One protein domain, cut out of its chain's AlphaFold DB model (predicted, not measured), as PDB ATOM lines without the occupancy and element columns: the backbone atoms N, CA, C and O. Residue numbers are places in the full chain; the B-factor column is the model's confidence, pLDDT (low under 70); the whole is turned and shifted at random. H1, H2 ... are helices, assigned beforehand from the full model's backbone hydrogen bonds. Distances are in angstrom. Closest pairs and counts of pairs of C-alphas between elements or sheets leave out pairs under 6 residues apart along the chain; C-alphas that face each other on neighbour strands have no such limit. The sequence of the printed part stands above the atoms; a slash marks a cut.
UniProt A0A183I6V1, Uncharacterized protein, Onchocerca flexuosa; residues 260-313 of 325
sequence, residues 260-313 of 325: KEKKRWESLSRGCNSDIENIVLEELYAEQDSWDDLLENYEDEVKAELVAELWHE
ATOM      1  N   LYS A 260     198.198 250.783 245.794       53.44
ATOM      2  CA  LYS A 260     196.849 251.222 245.396       53.44
ATOM      3  C   LYS A 260     195.972 251.604 246.584       53.44
ATOM      4  O   LYS A 260     195.141 252.499 246.438       53.44
ATOM      5  N   GLU A 261     196.138 250.958 247.734       52.38
ATOM      6  CA  GLU A 261     195.395 251.317 248.948       52.38
ATOM      7  C   GLU A 261     195.985 252.572 249.620       52.38
ATOM      8  O   GLU A 261     195.215 253.481 249.930       52.38
ATOM      9  N   LYS A 262     197.321 252.714 249.683       52.94
ATOM     10  CA  LYS A 262     198.059 253.944 250.048       52.94
ATOM     11  C   LYS A 262     197.588 255.122 249.181       52.94
ATOM     12  O   LYS A 262     197.001 256.060 249.715       52.94
ATOM     13  N   LYS A 263     197.632 254.992 247.844       57.69
ATOM     14  CA  LYS A 263     197.115 256.016 246.902       57.69
ATOM     15  C   LYS A 263     195.635 256.351 247.091       57.69
ATOM     16  O   LYS A 263     195.228 257.486 246.844       57.69
ATOM     17  N   ARG A 264     194.805 255.394 247.515       54.72
ATOM     18  CA  ARG A 264     193.377 255.637 247.772       54.72
ATOM     19  C   ARG A 264     193.156 256.431 249.060       54.72
ATOM     20  O   ARG A 264     192.290 257.300 249.061       54.72
ATOM     21  N   TRP A 265     193.919 256.164 250.118       50.88
ATOM     22  CA  TRP A 265     193.866 256.951 251.353       50.88
ATOM     23  C   TRP A 265     194.496 258.339 251.177       50.88
ATOM     24  O   TRP A 265     193.880 259.320 251.582       50.88
ATOM     25  N   GLU A 266     195.622 258.450 250.466       56.69
ATOM     26  CA  GLU A 266     196.243 259.728 250.074       56.69
ATOM     27  C   GLU A 266     195.297 260.600 249.230       56.69
ATOM     28  O   GLU A 266     195.188 261.804 249.447       56.69
ATOM     29  N   SER A 267     194.545 260.002 248.298       58.50
ATOM     30  CA  SER A 267     193.540 260.736 247.507       58.50
ATOM     31  C   SER A 267     192.355 261.231 248.348       58.50
ATOM     32  O   SER A 267     191.705 262.207 247.978       58.50
ATOM     33  N   LEU A 268     192.041 260.553 249.458       58.47
ATOM     34  CA  LEU A 268     190.950 260.926 250.362       58.47
ATOM     35  C   LEU A 268     191.378 261.996 251.377       58.47
ATOM     36  O   LEU A 268     190.563 262.858 251.702       58.47
ATOM     37  N   SER A 269     192.635 261.983 251.837       57.03
ATOM     38  CA  SER A 269     193.178 263.036 252.704       57.03
ATOM     39  C   SER A 269     193.410 264.338 251.934       57.03
ATOM     40  O   SER A 269     192.943 265.388 252.376       57.03
ATOM     41  N   ARG A 270     194.006 264.277 250.731       58.47
ATOM     42  CA  ARG A 270     194.268 265.474 249.906       58.47
ATOM     43  C   ARG A 270     193.010 266.273 249.537       58.47
ATOM     44  O   ARG A 270     193.083 267.475 249.315       58.47
ATOM     45  N   GLY A 271     191.841 265.629 249.493       59.38
ATOM     46  CA  GLY A 271     190.564 266.298 249.219       59.38
ATOM     47  C   GLY A 271     189.893 266.978 250.422       59.38
ATOM     48  O   GLY A 271     188.886 267.655 250.222       59.38
ATOM     49  N   CYS A 272     190.391 266.770 251.648       59.31
ATOM     50  CA  CYS A 272     189.744 267.230 252.887       59.31
ATOM     51  C   CYS A 272     190.608 268.166 253.748       59.31
ATOM     52  O   CYS A 272     190.072 268.804 254.656       59.31
ATOM     53  N   ASN A 273     191.912 268.237 253.483       64.19
ATOM     54  CA  ASN A 273     192.853 269.095 254.199       64.19
ATOM     55  C   ASN A 273     192.890 270.513 253.598       64.19
ATOM     56  O   ASN A 273     192.404 270.746 252.490       64.19
ATOM     57  N   SER A 274     193.474 271.471 254.320       72.31
ATOM     58  CA  SER A 274     193.735 272.811 253.782       72.31
ATOM     59  C   SER A 274     194.852 272.796 252.730       72.31
ATOM     60  O   SER A 274     195.729 271.932 252.744       72.31
ATOM     61  N   ASP A 275     194.858 273.785 251.827       70.25
ATOM     62  CA  ASP A 275     195.826 273.857 250.717       70.25
ATOM     63  C   ASP A 275     197.293 273.813 251.190       70.25
ATOM     64  O   ASP A 275     198.150 273.252 250.514       70.25
ATOM     65  N   ILE A 276     197.582 274.356 252.379       69.56
ATOM     66  CA  ILE A 276     198.924 274.367 252.983       69.56
ATOM     67  C   ILE A 276     199.316 272.971 253.490       69.56
ATOM     68  O   ILE A 276     200.434 272.523 253.255       69.56
ATOM     69  N   GLU A 277     198.397 272.261 254.148       68.62
ATOM     70  CA  GLU A 277     198.629 270.887 254.615       68.62
ATOM     71  C   GLU A 277     198.843 269.927 253.437       68.62
ATOM     72  O   GLU A 277     199.649 269.006 253.532       68.62
ATOM     73  N   ASN A 278     198.177 270.169 252.305       71.75
ATOM     74  CA  ASN A 278     198.397 269.415 251.072       71.75
ATOM     75  C   ASN A 278     199.796 269.629 250.480       71.75
ATOM     76  O   ASN A 278     200.422 268.651 250.079       71.75
ATOM     77  N   ILE A 279     200.297 270.869 250.462       76.31
ATOM     78  CA  ILE A 279     201.652 271.183 249.977       76.31
ATOM     79  C   ILE A 279     202.711 270.518 250.866       76.31
ATOM     80  O   ILE A 279     203.594 269.839 250.354       76.31
ATOM     81  N   VAL A 280     202.581 270.628 252.194       75.00
ATOM     82  CA  VAL A 280     203.521 269.996 253.141       75.00
ATOM     83  C   VAL A 280     203.506 268.468 253.014       75.00
ATOM     84  O   VAL A 280     204.555 267.834 253.076       75.00
ATOM     85  N   LEU A 281     202.338 267.855 252.794       75.75
ATOM     86  CA  LEU A 281     202.259 266.420 252.515       75.75
ATOM     87  C   LEU A 281     202.922 266.056 251.178       75.75
ATOM     88  O   LEU A 281     203.567 265.016 251.097       75.75
ATOM     89  N   GLU A 282     202.787 266.878 250.136       74.88
ATOM     90  CA  GLU A 282     203.462 266.644 248.852       74.88
ATOM     91  C   GLU A 282     204.988 266.724 248.962       74.88
ATOM     92  O   GLU A 282     205.659 265.858 248.404       74.88
ATOM     93  N   GLU A 283     205.528 267.671 249.735       74.94
ATOM     94  CA  GLU A 283     206.966 267.753 250.024       74.94
ATOM     95  C   GLU A 283     207.452 266.535 250.831       74.94
ATOM     96  O   GLU A 283     208.390 265.864 250.408       74.94
ATOM     97  N   LEU A 284     206.760 266.158 251.915       74.81
ATOM     98  CA  LEU A 284     207.130 264.993 252.736       74.81
ATOM     99  C   LEU A 284     207.088 263.661 251.967       74.81
ATOM    100  O   LEU A 284     207.918 262.785 252.210       74.81
ATOM    101  N   TYR A 285     206.136 263.482 251.046       71.62
ATOM    102  CA  TYR A 285     206.092 262.279 250.207       71.62
ATOM    103  C   TYR A 285     207.148 262.297 249.094       71.62
ATOM    104  O   TYR A 285     207.676 261.238 248.766       71.62
ATOM    105  N   ALA A 286     207.495 263.465 248.544       72.12
ATOM    106  CA  ALA A 286     208.600 263.584 247.591       72.12
ATOM    107  C   ALA A 286     209.964 263.316 248.252       72.12
ATOM    108  O   ALA A 286     210.833 262.697 247.641       72.12
ATOM    109  N   GLU A 287     210.140 263.730 249.511       70.88
ATOM    110  CA  GLU A 287     211.314 263.364 250.305       70.88
ATOM    111  C   GLU A 287     211.331 261.865 250.636       70.88
ATOM    112  O   GLU A 287     212.394 261.260 250.545       70.88
ATOM    113  N   GLN A 288     210.187 261.236 250.958       69.81
ATOM    114  CA  GLN A 288     210.128 259.792 251.241       69.81
ATOM    115  C   GLN A 288     210.699 258.946 250.090       69.81
ATOM    116  O   GLN A 288     211.556 258.104 250.343       69.81
ATOM    117  N   ASP A 289     210.267 259.188 248.849       65.81
ATOM    118  CA  ASP A 289     210.765 258.435 247.689       65.81
ATOM    119  C   ASP A 289     212.294 258.635 247.509       65.81
ATOM    120  O   ASP A 289     213.011 257.699 247.160       65.81
ATOM    121  N   SER A 290     212.827 259.820 247.846       73.00
ATOM    122  CA  SER A 290     214.277 260.089 247.836       73.00
ATOM    123  C   SER A 290     215.054 259.387 248.958       73.00
ATOM    124  O   SER A 290     216.262 259.192 248.805       73.00
ATOM    125  N   TRP A 291     214.419 259.055 250.085       71.50
ATOM    126  CA  TRP A 291     215.056 258.289 251.162       71.50
ATOM    127  C   TRP A 291     215.133 256.801 250.823       71.50
ATOM    128  O   TRP A 291     216.150 256.186 251.130       71.50
ATOM    129  N   ASP A 292     214.111 256.246 250.166       72.88
ATOM    130  CA  ASP A 292     214.111 254.849 249.717       72.88
ATOM    131  C   ASP A 292     215.200 254.623 248.642       72.88
ATOM    132  O   ASP A 292     216.021 253.716 248.795       72.88
ATOM    133  N   ASP A 293     215.307 255.509 247.637       74.69
ATOM    134  CA  ASP A 293     216.394 255.488 246.638       74.69
ATOM    135  C   ASP A 293     217.785 255.607 247.301       74.69
ATOM    136  O   ASP A 293     218.740 254.929 246.913       74.69
ATOM    137  N   LEU A 294     217.938 256.474 248.309       79.19
ATOM    138  CA  LEU A 294     219.207 256.649 249.026       79.19
ATOM    139  C   LEU A 294     219.575 255.400 249.845       79.19
ATOM    140  O   LEU A 294     220.748 255.029 249.897       79.19
ATOM    141  N   LEU A 295     218.587 254.747 250.464       79.44
ATOM    142  CA  LEU A 295     218.782 253.525 251.242       79.44
ATOM    143  C   LEU A 295     219.215 252.354 250.348       79.44
ATOM    144  O   LEU A 295     220.161 251.656 250.701       79.44
ATOM    145  N   GLU A 296     218.585 252.178 249.179       80.25
ATOM    146  CA  GLU A 296     218.951 251.133 248.209       80.25
ATOM    147  C   GLU A 296     220.405 251.302 247.728       80.25
ATOM    148  O   GLU A 296     221.168 250.336 247.710       80.25
ATOM    149  N   ASN A 297     220.835 252.541 247.452       81.19
ATOM    150  CA  ASN A 297     222.230 252.833 247.100       81.19
ATOM    151  C   ASN A 297     223.214 252.512 248.242       81.19
ATOM    152  O   ASN A 297     224.269 251.936 247.978       81.19
ATOM    153  N   TYR A 298     222.884 252.839 249.498       83.69
ATOM    154  CA  TYR A 298     223.730 252.489 250.647       83.69
ATOM    155  C   TYR A 298     223.799 250.979 250.892       83.69
ATOM    156  O   TYR A 298     224.866 250.457 251.213       83.69
ATOM    157  N   GLU A 299     222.689 250.255 250.732       83.81
ATOM    158  CA  GLU A 299     222.711 248.798 250.832       83.81
ATOM    159  C   GLU A 299     223.593 248.162 249.751       83.81
ATOM    160  O   GLU A 299     224.299 247.195 250.033       83.81
ATOM    161  N   ASP A 300     223.556 248.672 248.520       84.94
ATOM    162  CA  ASP A 300     224.368 248.155 247.418       84.94
ATOM    163  C   ASP A 300     225.854 248.528 247.546       84.94
ATOM    164  O   ASP A 300     226.711 247.713 247.194       84.94
ATOM    165  N   GLU A 301     226.180 249.685 248.134       88.44
ATOM    166  CA  GLU A 301     227.551 250.047 248.524       88.44
ATOM    167  C   GLU A 301     228.097 249.083 249.594       88.44
ATOM    168  O   GLU A 301     229.158 248.490 249.397       88.44
ATOM    169  N   VAL A 302     227.328 248.812 250.658       85.06
ATOM    170  CA  VAL A 302     227.709 247.851 251.714       85.06
ATOM    171  C   VAL A 302     227.830 246.419 251.173       85.06
ATOM    172  O   VAL A 302     228.758 245.698 251.539       85.06
ATOM    173  N   LYS A 303     226.939 245.986 250.268       88.62
ATOM    174  CA  LYS A 303     227.061 244.679 249.588       88.62
ATOM    175  C   LYS A 303     228.338 244.610 248.747       88.62
ATOM    176  O   LYS A 303     228.987 243.566 248.731       88.62
ATOM    177  N   ALA A 304     228.700 245.686 248.046       87.50
ATOM    178  CA  ALA A 304     229.911 245.735 247.231       87.50
ATOM    179  C   ALA A 304     231.191 245.717 248.084       87.50
ATOM    180  O   ALA A 304     232.136 245.015 247.725       87.50
ATOM    181  N   GLU A 305     231.203 246.428 249.215       87.88
ATOM    182  CA  GLU A 305     232.309 246.428 250.180       87.88
ATOM    183  C   GLU A 305     232.490 245.043 250.819       87.88
ATOM    184  O   GLU A 305     233.570 244.467 250.706       87.88
ATOM    185  N   LEU A 306     231.418 244.432 251.341       87.44
ATOM    186  CA  LEU A 306     231.450 243.073 251.905       87.44
ATOM    187  C   LEU A 306     231.940 242.029 250.886       87.44
ATOM    188  O   LEU A 306     232.701 241.121 251.215       87.44
ATOM    189  N   VAL A 307     231.513 242.144 249.623       88.88
ATOM    190  CA  VAL A 307     232.003 241.277 248.544       88.88
ATOM    191  C   VAL A 307     233.496 241.512 248.302       88.88
ATOM    192  O   VAL A 307     234.232 240.540 248.159       88.88
ATOM    193  N   ALA A 308     233.968 242.761 248.278       85.88
ATOM    194  CA  ALA A 308     235.387 243.068 248.104       85.88
ATOM    195  C   ALA A 308     236.252 242.543 249.265       85.88
ATOM    196  O   ALA A 308     237.318 241.985 249.003       85.88
ATOM    197  N   GLU A 309     235.785 242.653 250.512       84.69
ATOM    198  CA  GLU A 309     236.440 242.072 251.693       84.69
ATOM    199  C   GLU A 309     236.546 240.546 251.571       84.69
ATOM    200  O   GLU A 309     237.653 240.013 251.616       84.69
ATOM    201  N   LEU A 310     235.441 239.848 251.284       85.94
ATOM    202  CA  LEU A 310     235.431 238.389 251.096       85.94
ATOM    203  C   LEU A 310     236.352 237.925 249.951       85.94
ATOM    204  O   LEU A 310     237.025 236.900 250.071       85.94
ATOM    205  N   TRP A 311     236.420 238.673 248.842       85.81
ATOM    206  CA  TRP A 311     237.369 238.388 247.757       85.81
ATOM    207  C   TRP A 311     238.825 238.597 248.187       85.81
ATOM    208  O   TRP A 311     239.693 237.842 247.746       85.81
ATOM    209  N   HIS A 312     239.108 239.595 249.027       83.69
ATOM    210  CA  HIS A 312     240.447 239.819 249.568       83.69
ATOM    211  C   HIS A 312     240.850 238.735 250.571       83.69
ATOM    212  O   HIS A 312     241.928 238.165 250.413       83.69
ATOM    213  N   GLU A 313     239.978 238.366 251.512       80.50
ATOM    214  CA  GLU A 313     240.215 237.265 252.455       80.50
ATOM    215  C   GLU A 313     240.483 235.941 251.722       80.50
ATOM    216  O   GLU A 313     241.466 235.258 252.010       80.50
TER     217      GLU A 313
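This is residues 260 to 313 of the 325 residues of an uncharacterized protein of Onchocerca flexuosa (UniProt A0A183I6V1). Starting at the first printed residue, you will see a lopsided, open V: a short helix, H1, runs to a tight turn, and from there one very long helix, H2, folds back past it and makes nearly the whole length. The two helices come close only beside the turn; residues 260 to 265 of H1 and residues 283 to 313 of H2 stand free. The printed part has 54 residues, with two named helices in the order H1, H2 and no named strand, and its class is all helix. It is extended, with a radius of gyration of the C-alphas of 18.7 A, and the C-alphas span 59 by 22 by 7 A.

Look first at H1, residues 260 to 270, and then at H2, residues 275 to 313: they are close but not clearly touching, with 1 pair of C-alphas within 8 A. That closest pair is Arg 270 and Asn 278, whose C-alphas are 5.8 A apart. The helices run opposite ways at a tilt of 36 degrees, only just steep, and their centres are 23.5 A apart. Along the backbone, every O i to N i+4 pair of H1 is within hydrogen-bond range, and 34 of 35 are in H2.

Find C-alpha 260 at (196.849, 251.222, 245.396); from there H1 runs 15.2 A to C-alpha 270. Then find C-alpha 275 at (195.826, 273.857, 250.717), where H2 begins; it runs 57.6 A to C-alpha 313 at (240.215, 237.265, 252.455).

The two C-alphas farthest apart are those of Cys 272, in the tight link, and Glu 313, at 58.7 A. The printed part has no cut. In the B-factor column you will find a mean pLDDT of 72.8 for the printed part, with residues 260 to 273, 276 to 277 and 288 to 289 of this model under 70.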